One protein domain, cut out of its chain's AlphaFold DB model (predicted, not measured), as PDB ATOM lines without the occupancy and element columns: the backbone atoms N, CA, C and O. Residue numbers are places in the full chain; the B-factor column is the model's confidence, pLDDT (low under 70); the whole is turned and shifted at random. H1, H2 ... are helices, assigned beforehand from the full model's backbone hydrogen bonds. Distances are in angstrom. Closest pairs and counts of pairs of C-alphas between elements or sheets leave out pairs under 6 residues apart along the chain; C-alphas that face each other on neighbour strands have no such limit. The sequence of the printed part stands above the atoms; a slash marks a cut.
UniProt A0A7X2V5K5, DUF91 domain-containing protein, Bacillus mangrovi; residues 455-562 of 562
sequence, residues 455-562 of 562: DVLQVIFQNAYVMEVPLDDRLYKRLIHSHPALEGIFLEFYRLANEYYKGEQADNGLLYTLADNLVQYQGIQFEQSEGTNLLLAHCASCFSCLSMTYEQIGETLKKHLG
ATOM      1  N   ASP A 455      -7.462 -55.620 -31.898       89.94
ATOM      2  CA  ASP A 455      -8.661 -56.433 -31.646       89.94
ATOM      3  C   ASP A 455      -9.763 -55.592 -30.988       89.94
ATOM      4  O   ASP A 455     -10.938 -55.717 -31.333       89.94
ATOM      5  N   VAL A 456      -9.380 -54.674 -30.093       91.00
ATOM      6  CA  VAL A 456     -10.290 -53.694 -29.480       91.00
ATOM      7  C   VAL A 456     -10.778 -52.692 -30.524       91.00
ATOM      8  O   VAL A 456     -11.981 -52.461 -30.648       91.00
ATOM      9  N   LEU A 457      -9.867 -52.149 -31.337       92.19
ATOM     10  CA  LEU A 457     -10.205 -51.193 -32.396       92.19
ATOM     11  C   LEU A 457     -11.136 -51.801 -33.447       92.19
ATOM     12  O   LEU A 457     -12.018 -51.106 -33.947       92.19
ATOM     13  N   GLN A 458     -11.004 -53.097 -33.747       90.06
ATOM     14  CA  GLN A 458     -11.928 -53.781 -34.645       90.06
ATOM     15  C   GLN A 458     -13.370 -53.728 -34.122       90.06
ATOM     16  O   GLN A 458     -14.279 -53.442 -34.898       90.06
ATOM     17  N   VAL A 459     -13.582 -53.971 -32.826       90.44
ATOM     18  CA  VAL A 459     -14.916 -53.907 -32.206       90.44
ATOM     19  C   VAL A 459     -15.469 -52.483 -32.244       90.44
ATOM     20  O   VAL A 459     -16.623 -52.284 -32.635       90.44
ATOM     21  N   ILE A 460     -14.635 -51.506 -31.872       91.62
ATOM     22  CA  ILE A 460     -14.991 -50.082 -31.828       91.62
ATOM     23  C   ILE A 460     -15.406 -49.594 -33.220       91.62
ATOM     24  O   ILE A 460     -16.516 -49.097 -33.403       91.62
ATOM     25  N   PHE A 461     -14.546 -49.768 -34.226       88.19
ATOM     26  CA  PHE A 461     -14.767 -49.182 -35.547       88.19
ATOM     27  C   PHE A 461     -15.732 -49.977 -36.433       88.19
ATOM     28  O   PHE A 461     -16.315 -49.399 -37.348       88.19
ATOM     29  N   GLN A 462     -16.001 -51.255 -36.139       85.31
ATOM     30  CA  GLN A 462     -17.126 -51.968 -36.760       85.31
ATOM     31  C   GLN A 462     -18.478 -51.330 -36.392       85.31
ATOM     32  O   GLN A 462     -19.434 -51.427 -37.160       85.31
ATOM     33  N   ASN A 463     -18.545 -50.646 -35.246       81.56
ATOM     34  CA  ASN A 463     -19.729 -49.952 -34.750       81.56
ATOM     35  C   ASN A 463     -19.458 -48.447 -34.559       81.56
ATOM     36  O   ASN A 463     -19.992 -47.844 -33.635       81.56
ATOM     37  N   ALA A 464     -18.661 -47.831 -35.446       82.25
ATOM     38  CA  ALA A 464     -18.167 -46.446 -35.325       82.25
ATOM     39  C   ALA A 464     -19.247 -45.346 -35.204       82.25
ATOM     40  O   ALA A 464     -18.930 -44.191 -34.929       82.25
ATOM     41  N   TYR A 465     -20.517 -45.686 -35.435       82.62
ATOM     42  CA  TYR A 465     -21.660 -44.773 -35.351       82.62
ATOM     43  C   TYR A 465     -22.564 -45.046 -34.140       82.62
ATOM     44  O   TYR A 465     -23.686 -44.550 -34.084       82.62
ATOM     45  N   VAL A 466     -22.101 -45.849 -33.181       84.69
ATOM     46  CA  VAL A 466     -22.823 -46.187 -31.948       84.69
ATOM     47  C   VAL A 466     -22.086 -45.567 -30.764       84.69
ATOM     48  O   VAL A 466     -20.868 -45.623 -30.713       84.69
ATOM     49  N   MET A 467     -22.807 -44.976 -29.808       85.31
ATOM     50  CA  MET A 467     -22.224 -44.305 -28.626       85.31
ATOM     51  C   MET A 467     -22.328 -45.122 -27.336       85.31
ATOM     52  O   MET A 467     -22.047 -44.635 -26.246       85.31
ATOM     53  N   GLU A 468     -22.727 -46.378 -27.469       87.88
ATOM     54  CA  GLU A 468     -22.891 -47.322 -26.379       87.88
ATOM     55  C   GLU A 468     -22.099 -48.591 -26.678       87.88
ATOM     56  O   GLU A 468     -21.855 -48.942 -27.836       87.88
ATOM     57  N   VAL A 469     -21.732 -49.304 -25.614       87.31
ATOM     58  CA  VAL A 469     -21.050 -50.590 -25.728       87.31
ATOM     59  C   VAL A 469     -21.920 -51.550 -26.554       87.31
ATOM     60  O   VAL A 469     -23.088 -51.759 -26.207       87.31
ATOM     61  N   PRO A 470     -21.391 -52.178 -27.620       87.38
ATOM     62  CA  PRO A 470     -22.174 -53.039 -28.496       87.38
ATOM     63  C   PRO A 470     -22.358 -54.419 -27.851       87.38
ATOM     64  O   PRO A 470     -21.783 -55.415 -28.289       87.38
ATOM     65  N   LEU A 471     -23.184 -54.484 -26.803       86.75
ATOM     66  CA  LEU A 471     -23.377 -55.675 -25.970       86.75
ATOM     67  C   LEU A 471     -23.804 -56.908 -26.765       86.75
ATOM     68  O   LEU A 471     -23.555 -58.018 -26.308       86.75
ATOM     69  N   ASP A 472     -24.424 -56.733 -27.937       85.56
ATOM     70  CA  ASP A 472     -24.862 -57.817 -28.817       85.56
ATOM     71  C   ASP A 472     -23.873 -58.221 -29.916       85.56
ATOM     72  O   ASP A 472     -24.077 -59.252 -30.570       85.56
ATOM     73  N   ASP A 473     -22.774 -57.485 -30.079       88.25
ATOM     74  CA  ASP A 473     -21.760 -57.785 -31.082       88.25
ATOM     75  C   ASP A 473     -20.980 -59.067 -30.740       88.25
ATOM     76  O   ASP A 473     -20.584 -59.334 -29.601       88.25
ATOM     77  N   ARG A 474     -20.767 -59.914 -31.755       88.31
ATOM     78  CA  ARG A 474     -20.110 -61.218 -31.576       88.31
ATOM     79  C   ARG A 474     -18.624 -61.087 -31.261       88.31
ATOM     80  O   ARG A 474     -18.103 -61.927 -30.526       88.31
ATOM     81  N   LEU A 475     -17.941 -60.099 -31.842       86.69
ATOM     82  CA  LEU A 475     -16.522 -59.864 -31.589       86.69
ATOM     83  C   LEU A 475     -16.338 -59.305 -30.182       86.69
ATOM     84  O   LEU A 475     -15.503 -59.835 -29.458       86.69
ATOM     85  N   TYR A 476     -17.180 -58.351 -29.775       89.06
ATOM     86  CA  TYR A 476     -17.228 -57.837 -28.406       89.06
ATOM     87  C   TYR A 476     -17.421 -58.970 -27.390       89.06
ATOM     88  O   TYR A 476     -16.559 -59.184 -26.538       89.06
ATOM     89  N   LYS A 477     -18.484 -59.784 -27.528       87.94
ATOM     90  CA  LYS A 477     -18.758 -60.913 -26.614       87.94
ATOM     91  C   LYS A 477     -17.581 -61.885 -26.522       87.94
ATOM     92  O   LYS A 477     -17.243 -62.344 -25.436       87.94
ATOM     93  N   ARG A 478     -16.957 -62.216 -27.656       87.50
ATOM     94  CA  ARG A 478     -15.797 -63.118 -27.702       87.50
ATOM     95  C   ARG A 478     -14.573 -62.506 -27.018       87.50
ATOM     96  O   ARG A 478     -13.854 -63.226 -26.325       87.50
ATOM     97  N   LEU A 479     -14.344 -61.213 -27.229       85.19
ATOM     98  CA  LEU A 479     -13.203 -60.485 -26.690       85.19
ATOM     99  C   LEU A 479     -13.312 -60.355 -25.168       85.19
ATOM    100  O   LEU A 479     -12.390 -60.771 -24.479       85.19
ATOM    101  N   ILE A 480     -14.465 -59.928 -24.644       85.38
ATOM    102  CA  ILE A 480     -14.716 -59.860 -23.193       85.38
ATOM    103  C   ILE A 480     -14.696 -61.246 -22.547       85.38
ATOM    104  O   ILE A 480     -14.159 -61.411 -21.460       85.38
ATOM    105  N   HIS A 481     -15.222 -62.280 -23.211       79.00
ATOM    106  CA  HIS A 481     -15.148 -63.640 -22.668       79.00
ATOM    107  C   HIS A 481     -13.703 -64.132 -22.504       79.00
ATOM    108  O   HIS A 481     -13.404 -64.854 -21.556       79.00
ATOM    109  N   SER A 482     -12.821 -63.757 -23.433       76.19
ATOM    110  CA  SER A 482     -11.408 -64.154 -23.409       76.19
ATOM    111  C   SER A 482     -10.573 -63.244 -22.502       76.19
ATOM    112  O   SER A 482      -9.602 -63.703 -21.906       76.19
ATOM    113  N   HIS A 483     -10.973 -61.976 -22.378       79.50
ATOM    114  CA  HIS A 483     -10.282 -60.927 -21.629       79.50
ATOM    115  C   HIS A 483     -11.300 -60.041 -20.881       79.50
ATOM    116  O   HIS A 483     -11.596 -58.928 -21.328       79.50
ATOM    117  N   PRO A 484     -11.852 -60.512 -19.744       76.62
ATOM    118  CA  PRO A 484     -12.904 -59.797 -19.012       76.62
ATOM    119  C   PRO A 484     -12.510 -58.380 -18.583       76.62
ATOM    120  O   PRO A 484     -13.329 -57.468 -18.657       76.62
ATOM    121  N   ALA A 485     -11.235 -58.170 -18.242       74.00
ATOM    122  CA  ALA A 485     -10.692 -56.876 -17.830       74.00
ATOM    123  C   ALA A 485     -10.873 -55.752 -18.871       74.00
ATOM    124  O   ALA A 485     -10.861 -54.570 -18.525       74.00
ATOM    125  N   LEU A 486     -11.075 -56.093 -20.151       83.25
ATOM    126  CA  LEU A 486     -11.323 -55.106 -21.206       83.25
ATOM    127  C   LEU A 486     -12.696 -54.436 -21.085       83.25
ATOM    128  O   LEU A 486     -12.904 -53.383 -21.685       83.25
ATOM    129  N   GLU A 487     -13.630 -55.002 -20.315       83.75
ATOM    130  CA  GLU A 487     -14.968 -54.433 -20.131       83.75
ATOM    131  C   GLU A 487     -14.899 -53.004 -19.575       83.75
ATOM    132  O   GLU A 487     -15.562 -52.110 -20.102       83.75
ATOM    133  N   GLY A 488     -14.019 -52.759 -18.596       78.75
ATOM    134  CA  GLY A 488     -13.793 -51.422 -18.040       78.75
ATOM    135  C   GLY A 488     -13.260 -50.423 -19.072       78.75
ATOM    136  O   GLY A 488     -13.711 -49.280 -19.109       78.75
ATOM    137  N   ILE A 489     -12.365 -50.866 -19.962       84.00
ATOM    138  CA  ILE A 489     -11.818 -50.029 -21.040       84.00
ATOM    139  C   ILE A 489     -12.920 -49.653 -22.037       84.00
ATOM    140  O   ILE A 489     -13.022 -48.492 -22.425       84.00
ATOM    141  N   PHE A 490     -13.782 -50.600 -22.424       88.06
ATOM    142  CA  PHE A 490     -14.909 -50.310 -23.315       88.06
ATOM    143  C   PHE A 490     -15.917 -49.348 -22.682       88.06
ATOM    144  O   PHE A 490     -16.352 -48.408 -23.345       88.06
ATOM    145  N   LEU A 491     -16.281 -49.562 -21.415       85.75
ATOM    146  CA  LEU A 491     -17.208 -48.678 -20.705       85.75
ATOM    147  C   LEU A 491     -16.679 -47.242 -20.656       85.75
ATOM    148  O   LEU A 491     -17.416 -46.311 -20.978       85.75
ATOM    149  N   GLU A 492     -15.401 -47.068 -20.323       83.81
ATOM    150  CA  GLU A 492     -14.777 -45.747 -20.266       83.81
ATOM    151  C   GLU A 492     -14.644 -45.106 -21.653       83.81
ATOM    152  O   GLU A 492     -14.951 -43.925 -21.823       83.81
ATOM    153  N   PHE A 493     -14.257 -45.886 -22.665       89.62
ATOM    154  CA  PHE A 493     -14.177 -45.419 -24.045       89.62
ATOM    155  C   PHE A 493     -15.522 -44.865 -24.532       89.62
ATOM    156  O   PHE A 493     -15.586 -43.736 -25.016       89.62
ATOM    157  N   TYR A 494     -16.607 -45.634 -24.387       89.06
ATOM    158  CA  TYR A 494     -17.930 -45.217 -24.861       89.06
ATOM    159  C   TYR A 494     -18.525 -44.088 -24.013       89.06
ATOM    160  O   TYR A 494     -19.214 -43.223 -24.556       89.06
ATOM    161  N   ARG A 495     -18.208 -44.027 -22.711       88.31
ATOM    162  CA  ARG A 495     -18.547 -42.875 -21.863       88.31
ATOM    163  C   ARG A 495     -17.924 -41.594 -22.422       88.31
ATOM    164  O   ARG A 495     -18.656 -40.638 -22.674       88.31
ATOM    165  N   LEU A 496     -16.611 -41.592 -22.668       85.62
ATOM    166  CA  LEU A 496     -15.896 -40.444 -23.236       85.62
ATOM    167  C   LEU A 496     -16.410 -40.083 -24.633       85.62
ATOM    168  O   LEU A 496     -16.639 -38.907 -24.909       85.62
ATOM    169  N   ALA A 497     -16.661 -41.076 -25.490       88.06
ATOM    170  CA  ALA A 497     -17.167 -40.842 -26.841       88.06
ATOM    171  C   ALA A 497     -18.523 -40.136 -26.800       88.06
ATOM    172  O   ALA A 497     -18.735 -39.132 -27.483       88.06
ATOM    173  N   ASN A 498     -19.421 -40.600 -25.932       87.38
ATOM    174  CA  ASN A 498     -20.710 -39.963 -25.743       87.38
ATOM    175  C   ASN A 498     -20.579 -38.531 -25.172       87.38
ATOM    176  O   ASN A 498     -21.325 -37.646 -25.587       87.38
ATOM    177  N   GLU A 499     -19.647 -38.271 -24.251       85.88
ATOM    178  CA  GLU A 499     -19.428 -36.920 -23.706       85.88
ATOM    179  C   GLU A 499     -18.855 -35.944 -24.741       85.88
ATOM    180  O   GLU A 499     -19.327 -34.807 -24.836       85.88
ATOM    181  N   TYR A 500     -17.885 -36.382 -25.552       85.38
ATOM    182  CA  TYR A 500     -17.364 -35.590 -26.669       85.38
ATOM    183  C   TYR A 500     -18.460 -35.292 -27.694       85.38
ATOM    184  O   TYR A 500     -18.576 -34.159 -28.154       85.38
ATOM    185  N   TYR A 501     -19.301 -36.276 -28.015       86.00
ATOM    186  CA  TYR A 501     -20.408 -36.090 -28.953       86.00
ATOM    187  C   TYR A 501     -21.473 -35.112 -28.435       86.00
ATOM    188  O   TYR A 501     -21.957 -34.274 -29.196       86.00
ATOM    189  N   LYS A 502     -21.812 -35.166 -27.140       83.50
ATOM    190  CA  LYS A 502     -22.756 -34.223 -26.512       83.50
ATOM    191  C   LYS A 502     -22.166 -32.828 -26.278       83.50
ATOM    192  O   LYS A 502     -22.914 -31.906 -25.958       83.50
ATOM    193  N   GLY A 503     -20.849 -32.664 -26.426       74.12
ATOM    194  CA  GLY A 503     -20.141 -31.422 -26.104       74.12
ATOM    195  C   GLY A 503     -20.105 -31.122 -24.602       74.12
ATOM    196  O   GLY A 503     -20.009 -29.958 -24.216       74.12
ATOM    197  N   GLU A 504     -20.226 -32.154 -23.761       64.44
ATOM    198  CA  GLU A 504     -20.243 -32.059 -22.291       64.44
ATOM    199  C   GLU A 504     -18.823 -32.034 -21.689       64.44
ATOM    200  O   GLU A 504     -18.642 -31.641 -20.537       64.44
ATOM    201  N   GLN A 505     -17.800 -32.393 -22.474       59.12
ATOM    202  CA  GLN A 505     -16.390 -32.221 -22.115       59.12
ATOM    203  C   GLN A 505     -15.960 -30.751 -22.241       59.12
ATOM    204  O   GLN A 505     -16.289 -30.063 -23.208       59.12
ATOM    205  N   ALA A 506     -15.165 -30.273 -21.279       47.06
ATOM    206  CA  ALA A 506     -14.679 -28.889 -21.240       47.06
ATOM    207  C   ALA A 506     -13.753 -28.524 -22.423       47.06
ATOM    208  O   ALA A 506     -13.546 -27.339 -22.688       47.06
ATOM    209  N   ASP A 507     -13.220 -29.520 -23.140       55.28
ATOM    210  CA  ASP A 507     -12.249 -29.348 -24.222       55.28
ATOM    211  C   ASP A 507     -12.806 -29.754 -25.599       55.28
ATOM    212  O   ASP A 507     -12.339 -30.688 -26.253       55.28
ATOM    213  N   ASN A 508     -13.801 -29.005 -26.085       62.19
ATOM    214  CA  ASN A 508     -14.219 -29.068 -27.493       62.19
ATOM    215  C   ASN A 508     -13.057 -28.773 -28.469       62.19
ATOM    216  O   ASN A 508     -13.155 -29.104 -29.649       62.19
ATOM    217  N   GLY A 509     -11.955 -28.171 -28.000       70.81
ATOM    218  CA  GLY A 509     -10.765 -27.888 -28.800       70.81
ATOM    219  C   GLY A 509     -10.057 -29.148 -29.298       70.81
ATOM    220  O   GLY A 509      -9.513 -29.132 -30.406       70.81
ATOM    221  N   LEU A 510     -10.117 -30.254 -28.546       80.31
ATOM    222  CA  LEU A 510      -9.483 -31.516 -28.932       80.31
ATOM    223  C   LEU A 510     -10.099 -32.113 -30.207       80.31
ATOM    224  O   LEU A 510      -9.359 -32.549 -31.085       80.31
ATOM    225  N   LEU A 511     -11.430 -32.087 -30.347       80.81
ATOM    226  CA  LEU A 511     -12.129 -32.590 -31.541       80.81
ATOM    227  C   LEU A 511     -11.689 -31.851 -32.808       80.81
ATOM    228  O   LEU A 511     -11.356 -32.485 -33.810       80.81
ATOM    229  N   TYR A 512     -11.654 -30.516 -32.749       80.75
ATOM    230  CA  TYR A 512     -11.220 -29.687 -33.876       80.75
ATOM    231  C   TYR A 512      -9.735 -29.889 -34.182       80.75
ATOM    232  O   TYR A 512      -9.369 -30.067 -35.338       80.75
ATOM    233  N   THR A 513      -8.894 -29.965 -33.149       85.38
ATOM    234  CA  THR A 513      -7.452 -30.219 -33.304       85.38
ATOM    235  C   THR A 513      -7.187 -31.588 -33.938       85.38
ATOM    236  O   THR A 513      -6.348 -31.710 -34.829       85.38
ATOM    237  N   LEU A 514      -7.914 -32.627 -33.516       85.94
ATOM    238  CA  LEU A 514      -7.862 -33.958 -34.125       85.94
ATOM    239  C   LEU A 514      -8.290 -33.915 -35.588       85.94
ATOM    240  O   LEU A 514      -7.576 -34.450 -36.434       85.94
ATOM    241  N   ALA A 515      -9.420 -33.274 -35.891       85.00
ATOM    242  CA  ALA A 515      -9.913 -33.146 -37.258       85.00
ATOM    243  C   ALA A 515      -8.886 -32.444 -38.163       85.00
ATOM    244  O   ALA A 515      -8.533 -32.986 -39.212       85.00
ATOM    245  N   ASP A 516      -8.341 -31.306 -37.726       86.44
ATOM    246  CA  ASP A 516      -7.332 -30.543 -38.467       86.44
ATOM    247  C   ASP A 516      -6.056 -31.364 -38.697       86.44
ATOM    248  O   ASP A 516      -5.550 -31.424 -39.820       86.44
ATOM    249  N   ASN A 517      -5.565 -32.069 -37.673       87.81
ATOM    250  CA  ASN A 517      -4.382 -32.922 -37.797       87.81
ATOM    251  C   ASN A 517      -4.614 -34.114 -38.743       87.81
ATOM    252  O   ASN A 517      -3.733 -34.453 -39.538       87.81
ATOM    253  N   LEU A 518      -5.790 -34.746 -38.694       87.06
ATOM    254  CA  LEU A 518      -6.141 -35.857 -39.586       87.06
ATOM    255  C   LEU A 518      -6.282 -35.391 -41.047       87.06
ATOM    256  O   LEU A 518      -5.865 -36.103 -41.964       87.06
ATOM    257  N   VAL A 519      -6.778 -34.174 -41.280       86.69
ATOM    258  CA  VAL A 519      -6.799 -33.558 -42.616       86.69
ATOM    259  C   VAL A 519      -5.379 -33.237 -43.082       86.69
ATOM    260  O   VAL A 519      -4.967 -33.670 -44.159       86.69
ATOM    261  N   GLN A 520      -4.618 -32.501 -42.270       86.12
ATOM    262  CA  GLN A 520      -3.322 -31.945 -42.651       86.12
ATOM    263  C   GLN A 520      -2.248 -33.019 -42.850       86.12
ATOM    264  O   GLN A 520      -1.473 -32.935 -43.803       86.12
ATOM    265  N   TYR A 521      -2.185 -34.014 -41.962       83.44
ATOM    266  CA  TYR A 521      -1.091 -34.990 -41.938       83.44
ATOM    267  C   TYR A 521      -1.496 -36.371 -42.445       83.44
ATOM    268  O   TYR A 521      -0.645 -37.107 -42.936       83.44
ATOM    269  N   GLN A 522      -2.780 -36.731 -42.358       85.44
ATOM    270  CA  GLN A 522      -3.263 -38.052 -42.774       85.44
ATOM    271  C   GLN A 522      -4.071 -38.024 -44.074       85.44
ATOM    272  O   GLN A 522      -4.337 -39.095 -44.628       85.44
ATOM    273  N   GLY A 523      -4.396 -36.837 -44.602       82.62
ATOM    274  CA  GLY A 523      -5.136 -36.664 -45.852       82.62
ATOM    275  C   GLY A 523      -6.596 -37.113 -45.772       82.62
ATOM    276  O   GLY A 523      -7.203 -37.390 -46.803       82.62
ATOM    277  N   ILE A 524      -7.152 -37.229 -44.562       84.25
ATOM    278  CA  ILE A 524      -8.531 -37.669 -44.340       84.25
ATOM    279  C   ILE A 524      -9.448 -36.456 -44.462       84.25
ATOM    280  O   ILE A 524      -9.265 -35.473 -43.753       84.25
ATOM    281  N   GLN A 525     -10.434 -36.515 -45.356       82.50
ATOM    282  CA  GLN A 525     -11.439 -35.461 -45.496       82.50
ATOM    283  C   GLN A 525     -12.724 -35.849 -44.774       82.50
ATOM    284  O   GLN A 525     -13.189 -36.981 -44.881       82.50
ATOM    285  N   PHE A 526     -13.306 -34.885 -44.067       80.25
ATOM    286  CA  PHE A 526     -14.554 -35.057 -43.342       80.25
ATOM    287  C   PHE A 526     -15.662 -34.231 -43.994       80.25
ATOM    288  O   PHE A 526     -15.492 -33.039 -44.254       80.25
ATOM    289  N   GLU A 527     -16.815 -34.853 -44.230       79.88
ATOM    290  CA  GLU A 527     -18.028 -34.137 -44.628       79.88
ATOM    291  C   GLU A 527     -18.725 -33.555 -43.394       79.88
ATOM    292  O   GLU A 527     -18.614 -34.096 -42.295       79.88
ATOM    293  N   GLN A 528     -19.490 -32.475 -43.549       76.50
ATOM    294  CA  GLN A 528     -20.326 -31.984 -42.453       76.50
ATOM    295  C   GLN A 528     -21.557 -32.880 -42.303       76.50
ATOM    296  O   GLN A 528     -22.559 -32.705 -42.994       76.50
ATOM    297  N   SER A 529     -21.471 -33.855 -41.401       81.56
ATOM    298  CA  SER A 529     -22.555 -34.788 -41.108       81.56
ATOM    299  C   SER A 529     -22.573 -35.172 -39.631       81.56
ATOM    300  O   SER A 529     -21.571 -35.064 -38.924       81.56
ATOM    301  N   GLU A 530     -23.713 -35.675 -39.167       77.19
ATOM    302  CA  GLU A 530     -23.824 -36.267 -37.833       77.19
ATOM    303  C   GLU A 530     -22.887 -37.476 -37.667       77.19
ATOM    304  O   GLU A 530     -22.224 -37.607 -36.640       77.19
ATOM    305  N   GLY A 531     -22.750 -38.302 -38.712       82.00
ATOM    306  CA  GLY A 531     -21.824 -39.436 -38.728       82.00
ATOM    307  C   GLY A 531     -20.364 -39.022 -38.534       82.00
ATOM    308  O   GLY A 531     -19.618 -39.703 -37.836       82.00
ATOM    309  N   THR A 532     -19.968 -37.873 -39.084       84.94
ATOM    310  CA  THR A 532     -18.634 -37.292 -38.881       84.94
ATOM    311  C   THR A 532     -18.402 -36.913 -37.422       84.94
ATOM    312  O   THR A 532     -17.340 -37.200 -36.879       84.94
ATOM    313  N   ASN A 533     -19.391 -36.301 -36.769       82.44
ATOM    314  CA  ASN A 533     -19.270 -35.912 -35.363       82.44
ATOM    315  C   ASN A 533     -19.160 -37.139 -34.450       82.44
ATOM    316  O   ASN A 533     -18.336 -37.149 -33.536       82.44
ATOM    317  N   LEU A 534     -19.939 -38.191 -34.728       85.75
ATOM    318  CA  LEU A 534     -19.843 -39.466 -34.013       85.75
ATOM    319  C   LEU A 534     -18.443 -40.086 -34.168       85.75
ATOM    320  O   LEU A 534     -17.828 -40.498 -33.182       85.75
ATOM    321  N   LEU A 535     -17.910 -40.091 -35.393       88.69
ATOM    322  CA  LEU A 535     -16.588 -40.634 -35.694       88.69
ATOM    323  C   LEU A 535     -15.461 -39.832 -35.027       88.69
ATOM    324  O   LEU A 535     -14.551 -40.415 -34.443       88.69
ATOM    325  N   LEU A 536     -15.522 -38.499 -35.067       87.94
ATOM    326  CA  LEU A 536     -14.536 -37.643 -34.405       87.94
ATOM    327  C   LEU A 536     -14.555 -37.823 -32.882       87.94
ATOM    328  O   LEU A 536     -13.493 -37.829 -32.264       87.94
ATOM    329  N   ALA A 537     -15.725 -38.047 -32.280       89.56
ATOM    330  CA  ALA A 537     -15.837 -38.372 -30.860       89.56
ATOM    331  C   ALA A 537     -15.205 -39.731 -30.502       89.56
ATOM    332  O   ALA A 537     -14.554 -39.855 -29.460       89.56
ATOM    333  N   HIS A 538     -15.296 -40.728 -31.389       91.56
ATOM    334  CA  HIS A 538     -14.550 -41.983 -31.243       91.56
ATOM    335  C   HIS A 538     -13.038 -41.753 -31.347       91.56
ATOM    336  O   HIS A 538     -12.287 -42.254 -30.515       91.56
ATOM    337  N   CYS A 539     -12.583 -40.940 -32.306       90.44
ATOM    338  CA  CYS A 539     -11.171 -40.573 -32.439       90.44
ATOM    339  C   CYS A 539     -10.636 -39.844 -31.197       90.44
ATOM    340  O   CYS A 539      -9.546 -40.157 -30.723       90.44
ATOM    341  N   ALA A 540     -11.407 -38.907 -30.640       88.31
ATOM    342  CA  ALA A 540     -11.054 -38.218 -29.399       88.31
ATOM    343  C   ALA A 540     -10.963 -39.185 -28.216       88.31
ATOM    344  O   ALA A 540     -10.048 -39.093 -27.402       88.31
ATOM    345  N   SER A 541     -11.842 -40.181 -28.170       88.69
ATOM    346  CA  SER A 541     -11.798 -41.228 -27.148       88.69
ATOM    347  C   SER A 541     -10.607 -42.167 -27.336       88.69
ATOM    348  O   SER A 541      -9.973 -42.538 -26.357       88.69
ATOM    349  N   CYS A 542     -10.221 -42.500 -28.571       89.69
ATOM    350  CA  CYS A 542      -8.978 -43.229 -28.847       89.69
ATOM    351  C   CYS A 542      -7.751 -42.454 -28.347       89.69
ATOM    352  O   CYS A 542      -6.841 -43.046 -27.770       89.69
ATOM    353  N   PHE A 543      -7.739 -41.134 -28.536       86.69
ATOM    354  CA  PHE A 543      -6.664 -40.273 -28.056       86.69
ATOM    355  C   PHE A 543      -6.597 -40.251 -26.521       86.69
ATOM    356  O   PHE A 543      -5.554 -40.546 -25.943       86.69
ATOM    357  N   SER A 544      -7.720 -39.971 -25.855       82.25
ATOM    358  CA  SER A 544      -7.766 -39.772 -24.399       82.25
ATOM    359  C   SER A 544      -7.734 -41.075 -23.592       82.25
ATOM    360  O   SER A 544      -7.108 -41.142 -22.541       82.25
ATOM    361  N   CYS A 545      -8.411 -42.118 -24.072       83.31
ATOM    362  CA  CYS A 545      -8.577 -43.393 -23.371       83.31
ATOM    363  C   CYS A 545      -7.444 -44.360 -23.750       83.31
ATOM    364  O   CYS A 545      -6.723 -44.873 -22.901       83.31
ATOM    365  N   LEU A 546      -7.220 -44.551 -25.050       85.50
ATOM    366  CA  LEU A 546      -6.286 -45.560 -25.564       85.50
ATOM    367  C   LEU A 546      -4.877 -45.005 -25.809       85.50
ATOM    368  O   LEU A 546      -4.013 -45.735 -26.287       85.50
ATOM    369  N   SER A 547      -4.642 -43.732 -25.467       82.25
ATOM    370  CA  SER A 547      -3.346 -43.050 -25.611       82.25
ATOM    371  C   SER A 547      -2.801 -43.085 -27.046       82.25
ATOM    372  O   SER A 547      -1.590 -43.102 -27.263       82.25
ATOM    373  N   MET A 548      -3.696 -43.130 -28.040       85.75
ATOM    374  CA  MET A 548      -3.312 -43.218 -29.447       85.75
ATOM    375  C   MET A 548      -2.877 -41.861 -29.996       85.75
ATOM    376  O   MET A 548      -3.492 -40.832 -29.722       85.75
ATOM    377  N   THR A 549      -1.863 -41.857 -30.860       87.19
ATOM    378  CA  THR A 549      -1.449 -40.654 -31.589       87.19
ATOM    379  C   THR A 549      -2.368 -40.370 -32.782       87.19
ATOM    380  O   THR A 549      -3.038 -41.261 -33.310       87.19
ATOM    381  N   TYR A 550      -2.357 -39.128 -33.277       85.75
ATOM    382  CA  TYR A 550      -3.090 -38.727 -34.488       85.75
ATOM    383  C   TYR A 550      -2.744 -39.593 -35.713       85.75
ATOM    384  O   TYR A 550      -3.606 -39.874 -36.544       85.75
ATOM    385  N   GLU A 551      -1.485 -40.028 -35.823       86.62
ATOM    386  CA  GLU A 551      -1.017 -40.916 -36.890       86.62
ATOM    387  C   GLU A 551      -1.655 -42.302 -36.775       86.62
ATOM    388  O   GLU A 551      -2.278 -42.768 -37.727       86.62
ATOM    389  N   GLN A 552      -1.611 -42.904 -35.583       87.62
ATOM    390  CA  GLN A 552      -2.207 -44.217 -35.313       87.62
ATOM    391  C   GLN A 552      -3.727 -44.215 -35.523       87.62
ATOM    392  O   GLN A 552      -4.296 -45.169 -36.062       87.62
ATOM    393  N   ILE A 553      -4.399 -43.131 -35.128       89.62
ATOM    394  CA  ILE A 553      -5.830 -42.935 -35.385       89.62
ATOM    395  C   ILE A 553      -6.082 -42.868 -36.897       89.62
ATOM    396  O   ILE A 553      -6.960 -43.564 -37.402       89.62
ATOM    397  N   GLY A 554      -5.291 -42.089 -37.642       88.38
ATOM    398  CA  GLY A 554      -5.423 -41.978 -39.096       88.38
ATOM    399  C   GLY A 554      -5.226 -43.303 -39.836       88.38
ATOM    400  O   GLY A 554      -6.002 -43.625 -40.738       88.38
ATOM    401  N   GLU A 555      -4.234 -44.101 -39.442       88.50
ATOM    402  CA  GLU A 555      -4.025 -45.452 -39.979       88.50
ATOM    403  C   GLU A 555      -5.207 -46.380 -39.676       88.50
ATOM    404  O   GLU A 555      -5.663 -47.116 -40.555       88.50
ATOM    405  N   THR A 556      -5.748 -46.306 -38.458       88.12
ATOM    406  CA  THR A 556      -6.915 -47.094 -38.044       88.12
ATOM    407  C   THR A 556      -8.140 -46.751 -38.890       88.12
ATOM    408  O   THR A 556      -8.799 -47.651 -39.412       88.12
ATOM    409  N   LEU A 557      -8.407 -45.459 -39.105       87.00
ATOM    410  CA  LEU A 557      -9.507 -45.003 -39.955       87.00
ATOM    411  C   LEU A 557      -9.365 -45.525 -41.389       87.00
ATOM    412  O   LEU A 557     -10.311 -46.096 -41.924       87.00
ATOM    413  N   LYS A 558      -8.174 -45.411 -41.990       86.69
ATOM    414  CA  LYS A 558      -7.901 -45.924 -43.345       86.69
ATOM    415  C   LYS A 558      -8.095 -47.436 -43.446       86.69
ATOM    416  O   LYS A 558      -8.572 -47.926 -44.460       86.69
ATOM    417  N   LYS A 559      -7.725 -48.180 -42.405       85.75
ATOM    418  CA  LYS A 559      -7.831 -49.643 -42.377       85.75
ATOM    419  C   LYS A 559      -9.274 -50.136 -42.234       85.75
ATOM    420  O   LYS A 559      -9.606 -51.180 -42.789       85.75
ATOM    421  N   HIS A 560     -10.092 -49.441 -41.446       79.38
ATOM    422  CA  HIS A 560     -11.421 -49.921 -41.058       79.38
ATOM    423  C   HIS A 560     -12.579 -49.241 -41.800       79.38
ATOM    424  O   HIS A 560     -13.657 -49.828 -41.871       79.38
ATOM    425  N   LEU A 561     -12.371 -48.039 -42.345       75.31
ATOM    426  CA  LEU A 561     -13.409 -47.226 -42.993       75.31
ATOM    427  C   LEU A 561     -13.008 -46.700 -44.386       75.31
ATOM    428  O   LEU A 561     -13.844 -46.088 -45.049       75.31
ATOM    429  N   GLY A 562     -11.745 -46.884 -44.793       60.31
ATOM    430  CA  GLY A 562     -11.174 -46.387 -46.053       60.31
ATOM    431  C   GLY A 562     -11.328 -47.311 -47.254       60.31
ATOM    432  O   GLY A 562     -11.604 -48.519 -47.066       60.31
TER     433      GLY A 562
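What this domain is: This is residues 455 to 562 of the 562 residues of the protein "DUF91 domain-containing protein" of Bacillus mangrovi (UniProt A0A7X2V5K5). Six helices, mostly crossed, make a compact body: H5 lies in the middle, and H3, H4 and H6 pack round it. The hairpin of H1 and H2 packs on H6 through H1; H2 and H4 lie at opposite ends of the longest axis. The printed part has 108 residues with six named helices, H1 to H6 in order, and no named strand, class all helix. It is compact, with a radius of gyration of the C-alphas of 13.4 A, and spans 39 by 29 by 24 A.

Where its parts are: Find C-alpha 455 at (-8.661, -56.433, -31.646), where H1 begins; it runs to residue 462. H2 holds residues 474 to 482. H3, residues 486 to 502, is the longest at 24.4 A. H4, residues 508 to 522, measures 20.8 A, and H5, residues 530 to 544, 21.2 A. H6, residues 550 to 561, ends at C-alpha 561, (-13.409, -47.226, -42.993).

How they stand to each other: Look first at H1 and H2, a helical hairpin: they touch, closest at the C-alphas of Val 459 and Tyr 476, 5.9 A, at a shallow tilt of 22 degrees, opposite ways. H1 touches H6, with residues 556 to 561 of H6 alone, closest at C-alphas 461 and 560, 6.5 A. H3 touches H5 at a steep tilt of 50 degrees, with C-alphas 497 and 537 closest at 4.9 A. Residues 510 to 515 of H4 touch H5, about perpendicular at 87 degrees, closest at C-alphas 511 and 540, 6.1 A. H2 and H5 are apart. Every O i to N i+4 pair is within hydrogen-bond range in H2, H3, H5 and H6; H1 has 3 of 4, H4 10 of 11.

The domain as a whole: The C-alphas of His 481 and Gln 520 are farthest apart, 39.3 A. The printed part has no cut; the link H1 to H2 is long. Residues 504 to 508 and 562 have pLDDT under 70.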